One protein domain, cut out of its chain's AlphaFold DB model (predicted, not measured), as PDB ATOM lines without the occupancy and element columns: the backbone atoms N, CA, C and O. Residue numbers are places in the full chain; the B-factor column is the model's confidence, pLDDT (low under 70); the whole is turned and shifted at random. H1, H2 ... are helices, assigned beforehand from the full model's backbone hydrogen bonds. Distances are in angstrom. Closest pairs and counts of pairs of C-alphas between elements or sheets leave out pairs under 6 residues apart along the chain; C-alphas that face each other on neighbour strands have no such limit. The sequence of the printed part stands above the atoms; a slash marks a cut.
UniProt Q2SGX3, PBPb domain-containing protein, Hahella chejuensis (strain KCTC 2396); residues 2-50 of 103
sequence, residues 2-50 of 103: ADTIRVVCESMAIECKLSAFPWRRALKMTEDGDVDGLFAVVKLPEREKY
ATOM      1  N   ALA A   2      16.340  22.415  21.671       92.75
ATOM      2  CA  ALA A   2      16.841  23.126  20.488       92.75
ATOM      3  C   ALA A   2      17.218  24.592  20.788       92.75
ATOM      4  O   ALA A   2      18.284  25.028  20.376       92.75
ATOM      5  N   ASP A   3      16.405  25.317  21.568       93.69
ATOM      6  CA  ASP A   3      16.722  26.695  21.984       93.69
ATOM      7  C   ASP A   3      17.996  26.767  22.832       93.69
ATOM      8  O   ASP A   3      18.857  27.597  22.573       93.69
ATOM      9  N   THR A   4      18.162  25.840  23.780       93.62
ATOM     10  CA  THR A   4      19.372  25.714  24.603       93.62
ATOM     11  C   THR A   4      20.619  25.532  23.741       93.62
ATOM     12  O   THR A   4      21.609  26.222  23.952       93.62
ATOM     13  N   ILE A   5      20.566  24.646  22.741       94.25
ATOM     14  CA  ILE A   5      21.696  24.419  21.831       94.25
ATOM     15  C   ILE A   5      21.972  25.656  20.973       94.25
ATOM     16  O   ILE A   5      23.135  26.005  20.802       94.25
ATOM     17  N   ARG A   6      20.942  26.367  20.489       95.00
ATOM     18  CA  ARG A   6      21.154  27.624  19.746       95.00
ATOM     19  C   ARG A   6      21.890  28.662  20.592       95.00
ATOM     20  O   ARG A   6      22.874  29.211  20.117       95.00
ATOM     21  N   VAL A   7      21.489  28.847  21.850       95.88
ATOM     22  CA  VAL A   7      22.166  29.772  22.779       95.88
ATOM     23  C   VAL A   7      23.628  29.374  23.021       95.88
ATOM     24  O   VAL A   7      24.497  30.239  23.094       95.88
ATOM     25  N   VAL A   8      23.930  28.074  23.121       94.31
ATOM     26  CA  VAL A   8      25.316  27.583  23.244       94.31
ATOM     27  C   VAL A   8      26.125  27.873  21.976       94.31
ATOM     28  O   VAL A   8      27.252  28.344  22.064       94.31
ATOM     29  N   CYS A   9      25.554  27.650  20.795       95.50
ATOM     30  CA  CYS A   9      26.231  27.955  19.535       95.50
ATOM     31  C   CYS A   9      26.506  29.457  19.372       95.50
ATOM     32  O   CYS A   9      27.602  29.847  18.970       95.50
ATOM     33  N   GLU A  10      25.539  30.298  19.744       96.94
ATOM     34  CA  GLU A  10      25.687  31.756  19.752       96.94
ATOM     35  C   GLU A  10      26.798  32.206  20.709       96.94
ATOM     36  O   GLU A  10      27.635  33.023  20.327       96.94
ATOM     37  N   SER A  11      26.866  31.645  21.922       97.38
ATOM     38  CA  SER A  11      27.911  31.998  22.897       97.38
ATOM     39  C   SER A  11      29.310  31.545  22.468       97.38
ATOM     40  O   SER A  11      30.300  32.186  22.820       97.38
ATOM     41  N   MET A  12      29.388  30.480  21.670       97.00
ATOM     42  CA  MET A  12      30.618  29.986  21.051       97.00
ATOM     43  C   MET A  12      30.975  30.702  19.738       97.00
ATOM     44  O   MET A  12      32.045  30.439  19.190       97.00
ATOM     45  N   ALA A  13      30.113  31.594  19.234       97.19
ATOM     46  CA  ALA A  13      30.247  32.249  17.932       97.19
ATOM     47  C   ALA A  13      30.423  31.261  16.755       97.19
ATOM     48  O   ALA A  13      31.201  31.512  15.832       97.19
ATOM     49  N   ILE A  14      29.688  30.142  16.784       96.25
ATOM     50  CA  ILE A  14      29.672  29.125  15.720       96.25
ATOM     51  C   ILE A  14      28.300  29.053  15.041       96.25
ATOM     52  O   ILE A  14      27.258  29.235  15.672       96.25
ATOM     53  N   GLU A  15      28.287  28.740  13.746       94.12
ATOM     54  CA  GLU A  15      27.051  28.458  13.019       94.12
ATOM     55  C   GLU A  15      26.618  27.006  13.262       94.12
ATOM     56  O   GLU A  15      27.359  26.069  12.972       94.12
ATOM     57  N   CYS A  16      25.400  26.809  13.771       94.69
ATOM     58  CA  CYS A  16      24.850  25.482  14.039       94.69
ATOM     59  C   CYS A  16      23.670  25.162  13.128       94.69
ATOM     60  O   CYS A  16      22.633  25.831  13.158       94.69
ATOM     61  N   LYS A  17      23.776  24.056  12.389       95.75
ATOM     62  CA  LYS A  17      22.665  23.491  11.625       95.75
ATOM     63  C   LYS A  17      21.936  22.440  12.454       95.75
ATOM     64  O   LYS A  17      22.387  21.308  12.590       95.75
ATOM     65  N   LEU A  18      20.761  22.795  12.964       95.50
ATOM     66  CA  LEU A  18      19.890  21.850  13.664       95.50
ATOM     67  C   LEU A  18      18.950  21.167  12.668       95.50
ATOM     68  O   LEU A  18      18.350  21.813  11.811       95.50
ATOM     69  N   SER A  19      18.819  19.848  12.758       95.31
ATOM     70  CA  SER A  19      17.937  19.053  11.898       95.31
ATOM     71  C   SER A  19      17.250  17.964  12.716       95.31
ATOM     72  O   SER A  19      17.827  17.436  13.664       95.31
ATOM     73  N   ALA A  20      16.002  17.646  12.369       94.69
ATOM     74  CA  ALA A  20      15.215  16.622  13.046       94.69
ATOM     75  C   ALA A  20      15.107  15.370  12.172       94.69
ATOM     76  O   ALA A  20      14.749  15.444  10.997       94.69
ATOM     77  N   PHE A  21      15.376  14.211  12.768       94.81
ATOM     78  CA  PHE A  21      15.293  12.908  12.115       94.81
ATOM     79  C   PHE A  21      14.568  11.913  13.025       94.81
ATOM     80  O   PHE A  21      14.550  12.104  14.244       94.81
ATOM     81  N   PRO A  22      14.009  10.815  12.478       94.38
ATOM     82  CA  PRO A  22      13.599   9.684  13.300       94.38
ATOM     83  C   PRO A  22      14.757   9.251  14.202       94.38
ATOM     84  O   PRO A  22      15.878   9.087  13.723       94.38
ATOM     85  N   TRP A  23      14.493   9.043  15.488       93.31
ATOM     86  CA  TRP A  23      15.522   8.827  16.511       93.31
ATOM     87  C   TRP A  23      16.559   7.762  16.143       93.31
ATOM     88  O   TRP A  23      17.756   8.000  16.260       93.31
ATOM     89  N   ARG A  24      16.113   6.612  15.614       92.50
ATOM     90  CA  ARG A  24      17.014   5.533  15.178       92.50
ATOM     91  C   ARG A  24      18.005   5.999  14.105       92.50
ATOM     92  O   ARG A  24      19.146   5.559  14.100       92.50
ATOM     93  N   ARG A  25      17.571   6.884  13.201       95.56
ATOM     94  CA  ARG A  25      18.437   7.483  12.177       95.56
ATOM     95  C   ARG A  25      19.399   8.488  12.802       95.56
ATOM     96  O   ARG A  25      20.577   8.423  12.497       95.56
ATOM     97  N   ALA A  26      18.912   9.358  13.687       95.38
ATOM     98  CA  ALA A  26      19.755  10.335  14.374       95.38
ATOM     99  C   ALA A  26      20.879   9.657  15.176       95.38
ATOM    100  O   ALA A  26      22.035  10.029  15.029       95.38
ATOM    101  N   LEU A  27      20.557   8.603  15.939       93.62
ATOM    102  CA  LEU A  27      21.549   7.808  16.671       93.62
ATOM    103  C   LEU A  27      22.606   7.192  15.751       93.62
ATOM    104  O   LEU A  27      23.786   7.259  16.076       93.62
ATOM    105  N   LYS A  28      22.184   6.607  14.621       94.94
ATOM    106  CA  LYS A  28      23.105   5.984  13.664       94.94
ATOM    107  C   LYS A  28      24.016   7.013  12.998       94.94
ATOM    108  O   LYS A  28      25.204   6.770  12.886       94.94
ATOM    109  N   MET A  29      23.479   8.177  12.633       96.62
ATOM    110  CA  MET A  29      24.273   9.288  12.096       96.62
ATOM    111  C   MET A  29      25.319   9.775  13.109       96.62
ATOM    112  O   MET A  29      26.436  10.091  12.724       96.62
ATOM    113  N   THR A  30      24.992   9.816  14.405       95.62
ATOM    114  CA  THR A  30      25.981  10.145  15.447       95.62
ATOM    115  C   THR A  30      27.035   9.049  15.608       95.62
ATOM    116  O   THR A  30      28.203   9.365  15.787       95.62
ATOM    117  N   GLU A  31      26.644   7.774  15.533       95.50
ATOM    118  CA  GLU A  31      27.571   6.631  15.568       95.50
ATOM    119  C   GLU A  31      28.536   6.615  14.378       95.50
ATOM    120  O   GLU A  31      29.719   6.334  14.548       95.50
ATOM    121  N   ASP A  32      28.042   6.972  13.194       96.75
ATOM    122  CA  ASP A  32      28.821   7.011  11.954       96.75
ATOM    123  C   ASP A  32      29.686   8.275  11.816       96.75
ATOM    124  O   ASP A  32      30.541   8.339  10.934       96.75
ATOM    125  N   GLY A  33      29.483   9.276  12.678       95.62
ATOM    126  CA  GLY A  33      30.164  10.570  12.591       95.62
ATOM    127  C   GLY A  33      29.611  11.500  11.502       95.62
ATOM    128  O   GLY A  33      30.272  12.464  11.132       95.62
ATOM    129  N   ASP A  34      28.397  11.246  11.004       97.31
ATOM    130  CA  ASP A  34      27.711  12.090  10.012       97.31
ATOM    131  C   ASP A  34      27.237  13.437  10.593       97.31
ATOM    132  O   ASP A  34      26.842  14.341   9.852       97.31
ATOM    133  N   VAL A  35      27.195  13.556  11.925       96.50
ATOM    134  CA  VAL A  35      26.799  14.767  12.655       96.50
ATOM    135  C   VAL A  35      27.731  15.019  13.831       96.50
ATOM    136  O   VAL A  35      28.192  14.081  14.475       96.50
ATOM    137  N   ASP A  36      27.920  16.293  14.174       94.56
ATOM    138  CA  ASP A  36      28.788  16.704  15.285       94.56
ATOM    139  C   ASP A  36      28.184  16.416  16.669       94.56
ATOM    140  O   ASP A  36      28.893  16.382  17.674       94.56
ATOM    141  N   GLY A  37      26.863  16.227  16.754       93.94
ATOM    142  CA  GLY A  37      26.212  15.992  18.034       93.94
ATOM    143  C   GLY A  37      24.742  15.608  17.959       93.94
ATOM    144  O   GLY A  37      24.050  15.797  16.958       93.94
ATOM    145  N   LEU A  38      24.263  15.085  19.086       95.25
ATOM    146  CA  LEU A  38      22.875  14.725  19.333       95.25
ATOM    147  C   LEU A  38      22.488  15.220  20.727       95.25
ATOM    148  O   LEU A  38      23.234  15.043  21.686       95.25
ATOM    149  N   PHE A  39      21.316  15.835  20.851       93.44
ATOM    150  CA  PHE A  39      20.818  16.356  22.122       93.44
ATOM    151  C   PHE A  39      19.552  15.626  22.572       93.44
ATOM    152  O   PHE A  39      18.906  14.932  21.788       93.44
ATOM    153  N   ALA A  40      19.203  15.801  23.852       89.81
ATOM    154  CA  ALA A  40      18.180  15.011  24.548       89.81
ATOM    155  C   ALA A  40      18.510  13.501  24.603       89.81
ATOM    156  O   ALA A  40      17.631  12.645  24.516       89.81
ATOM    157  N   VAL A  41      19.800  13.178  24.751       92.00
ATOM    158  CA  VAL A  41      20.307  11.808  24.882       92.00
ATOM    159  C   VAL A  41      20.428  11.441  26.361       92.00
ATOM    160  O   VAL A  41      20.956  12.209  27.155       92.00
ATOM    161  N   VAL A  42      19.975  10.240  26.722       91.69
ATOM    162  CA  VAL A  42      20.261   9.633  28.033       91.69
ATOM    163  C   VAL A  42      21.657   9.013  28.006       91.69
ATOM    164  O   VAL A  42      21.974   8.278  27.063       91.69
ATOM    165  N   LYS A  43      22.465   9.277  29.036       91.50
ATOM    166  CA  LYS A  43      23.784   8.662  29.224       91.50
ATOM    167  C   LYS A  43      23.620   7.158  29.446       91.50
ATOM    168  O   LYS A  43      22.989   6.749  30.414       91.50
ATOM    169  N   LEU A  44      24.143   6.352  28.526       90.31
ATOM    170  CA  LEU A  44      24.093   4.891  28.584       90.31
ATOM    171  C   LEU A  44      25.472   4.327  28.209       90.31
ATOM    172  O   LEU A  44      26.057   4.834  27.246       90.31
ATOM    173  N   PRO A  45      25.966   3.267  28.882       91.25
ATOM    174  CA  PRO A  45      27.299   2.717  28.624       91.25
ATOM    175  C   PRO A  45      27.548   2.333  27.161       91.25
ATOM    176  O   PRO A  45      28.655   2.475  26.652       91.25
ATOM    177  N   GLU A  46      26.527   1.851  26.452       90.31
ATOM    178  CA  GLU A  46      26.621   1.514  25.032       90.31
ATOM    179  C   GLU A  46      26.817   2.737  24.123       90.31
ATOM    180  O   GLU A  46      27.475   2.606  23.095       90.31
ATOM    181  N   ARG A  47      26.301   3.914  24.506       91.00
ATOM    182  CA  ARG A  47      26.452   5.167  23.743       91.00
ATOM    183  C   ARG A  47      27.816   5.799  23.973       91.00
ATOM    184  O   ARG A  47      28.424   6.306  23.039       91.00
ATOM    185  N   GLU A  48      28.336   5.698  25.191       93.69
ATOM    186  CA  GLU A  48      29.662   6.223  25.544       93.69
ATOM    187  C   GLU A  48      30.814   5.526  24.802       93.69
ATOM    188  O   GLU A  48      31.940   6.014  24.803       93.69
ATOM    189  N   LYS A  49      30.539   4.409  24.114       93.31
ATOM    190  CA  LYS A  49      31.507   3.745  23.230       93.31
ATOM    191  C   LYS A  49      31.838   4.550  21.972       93.31
ATOM    192  O   LYS A  49      32.887   4.303  21.386       93.31
ATOM    193  N   TYR A  50      30.952   5.446  21.535       93.12
ATOM    194  CA  TYR A  50      31.093   6.151  20.256       93.12
ATOM    195  C   TYR A  50      30.708   7.637  20.299       93.12
ATOM    196  O   TYR A  50      30.926   8.344  19.322       93.12
TER     197      TYR A  50
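This is residues 2 to 50 of the 103 residues of the protein "PBPb domain-containing protein" of Hahella chejuensis (strain KCTC 2396) (UniProt Q2SGX3). Two short helices stand well separated, H1 at one end of an elongated shape and H2 towards the other, with a long link between them. After H2, a stretch without named elements, residues 33 to 50, folds back through the middle and then turns away from H1. The printed part has 49 residues with two named helices, H1 then H2, and no named strand; the class is all helix, though under half of the residues are in named elements. It is only just loose, close to compact, with a radius of gyration of the C-alphas of 11.8 A and spans of 31 by 20 by 16 A.

Find C-alpha 2 at (16.841, 23.126, 20.488); from there H1, residues 2 to 11, runs 14.4 A. Look next at H2, residues 23 to 32, which covers 14.2 A and ends at C-alpha 32, (28.821, 7.011, 11.954).

H1 and H2 are apart. In both, every O i to N i+4 pair is within hydrogen-bond range.

The farthest C-alphas, of Ala 13 and Glu 46, are 31.8 A apart. The printed part has no cut. The link from H1 to H2, 11 residues, is long. No printed residue is under 70 in pLDDT.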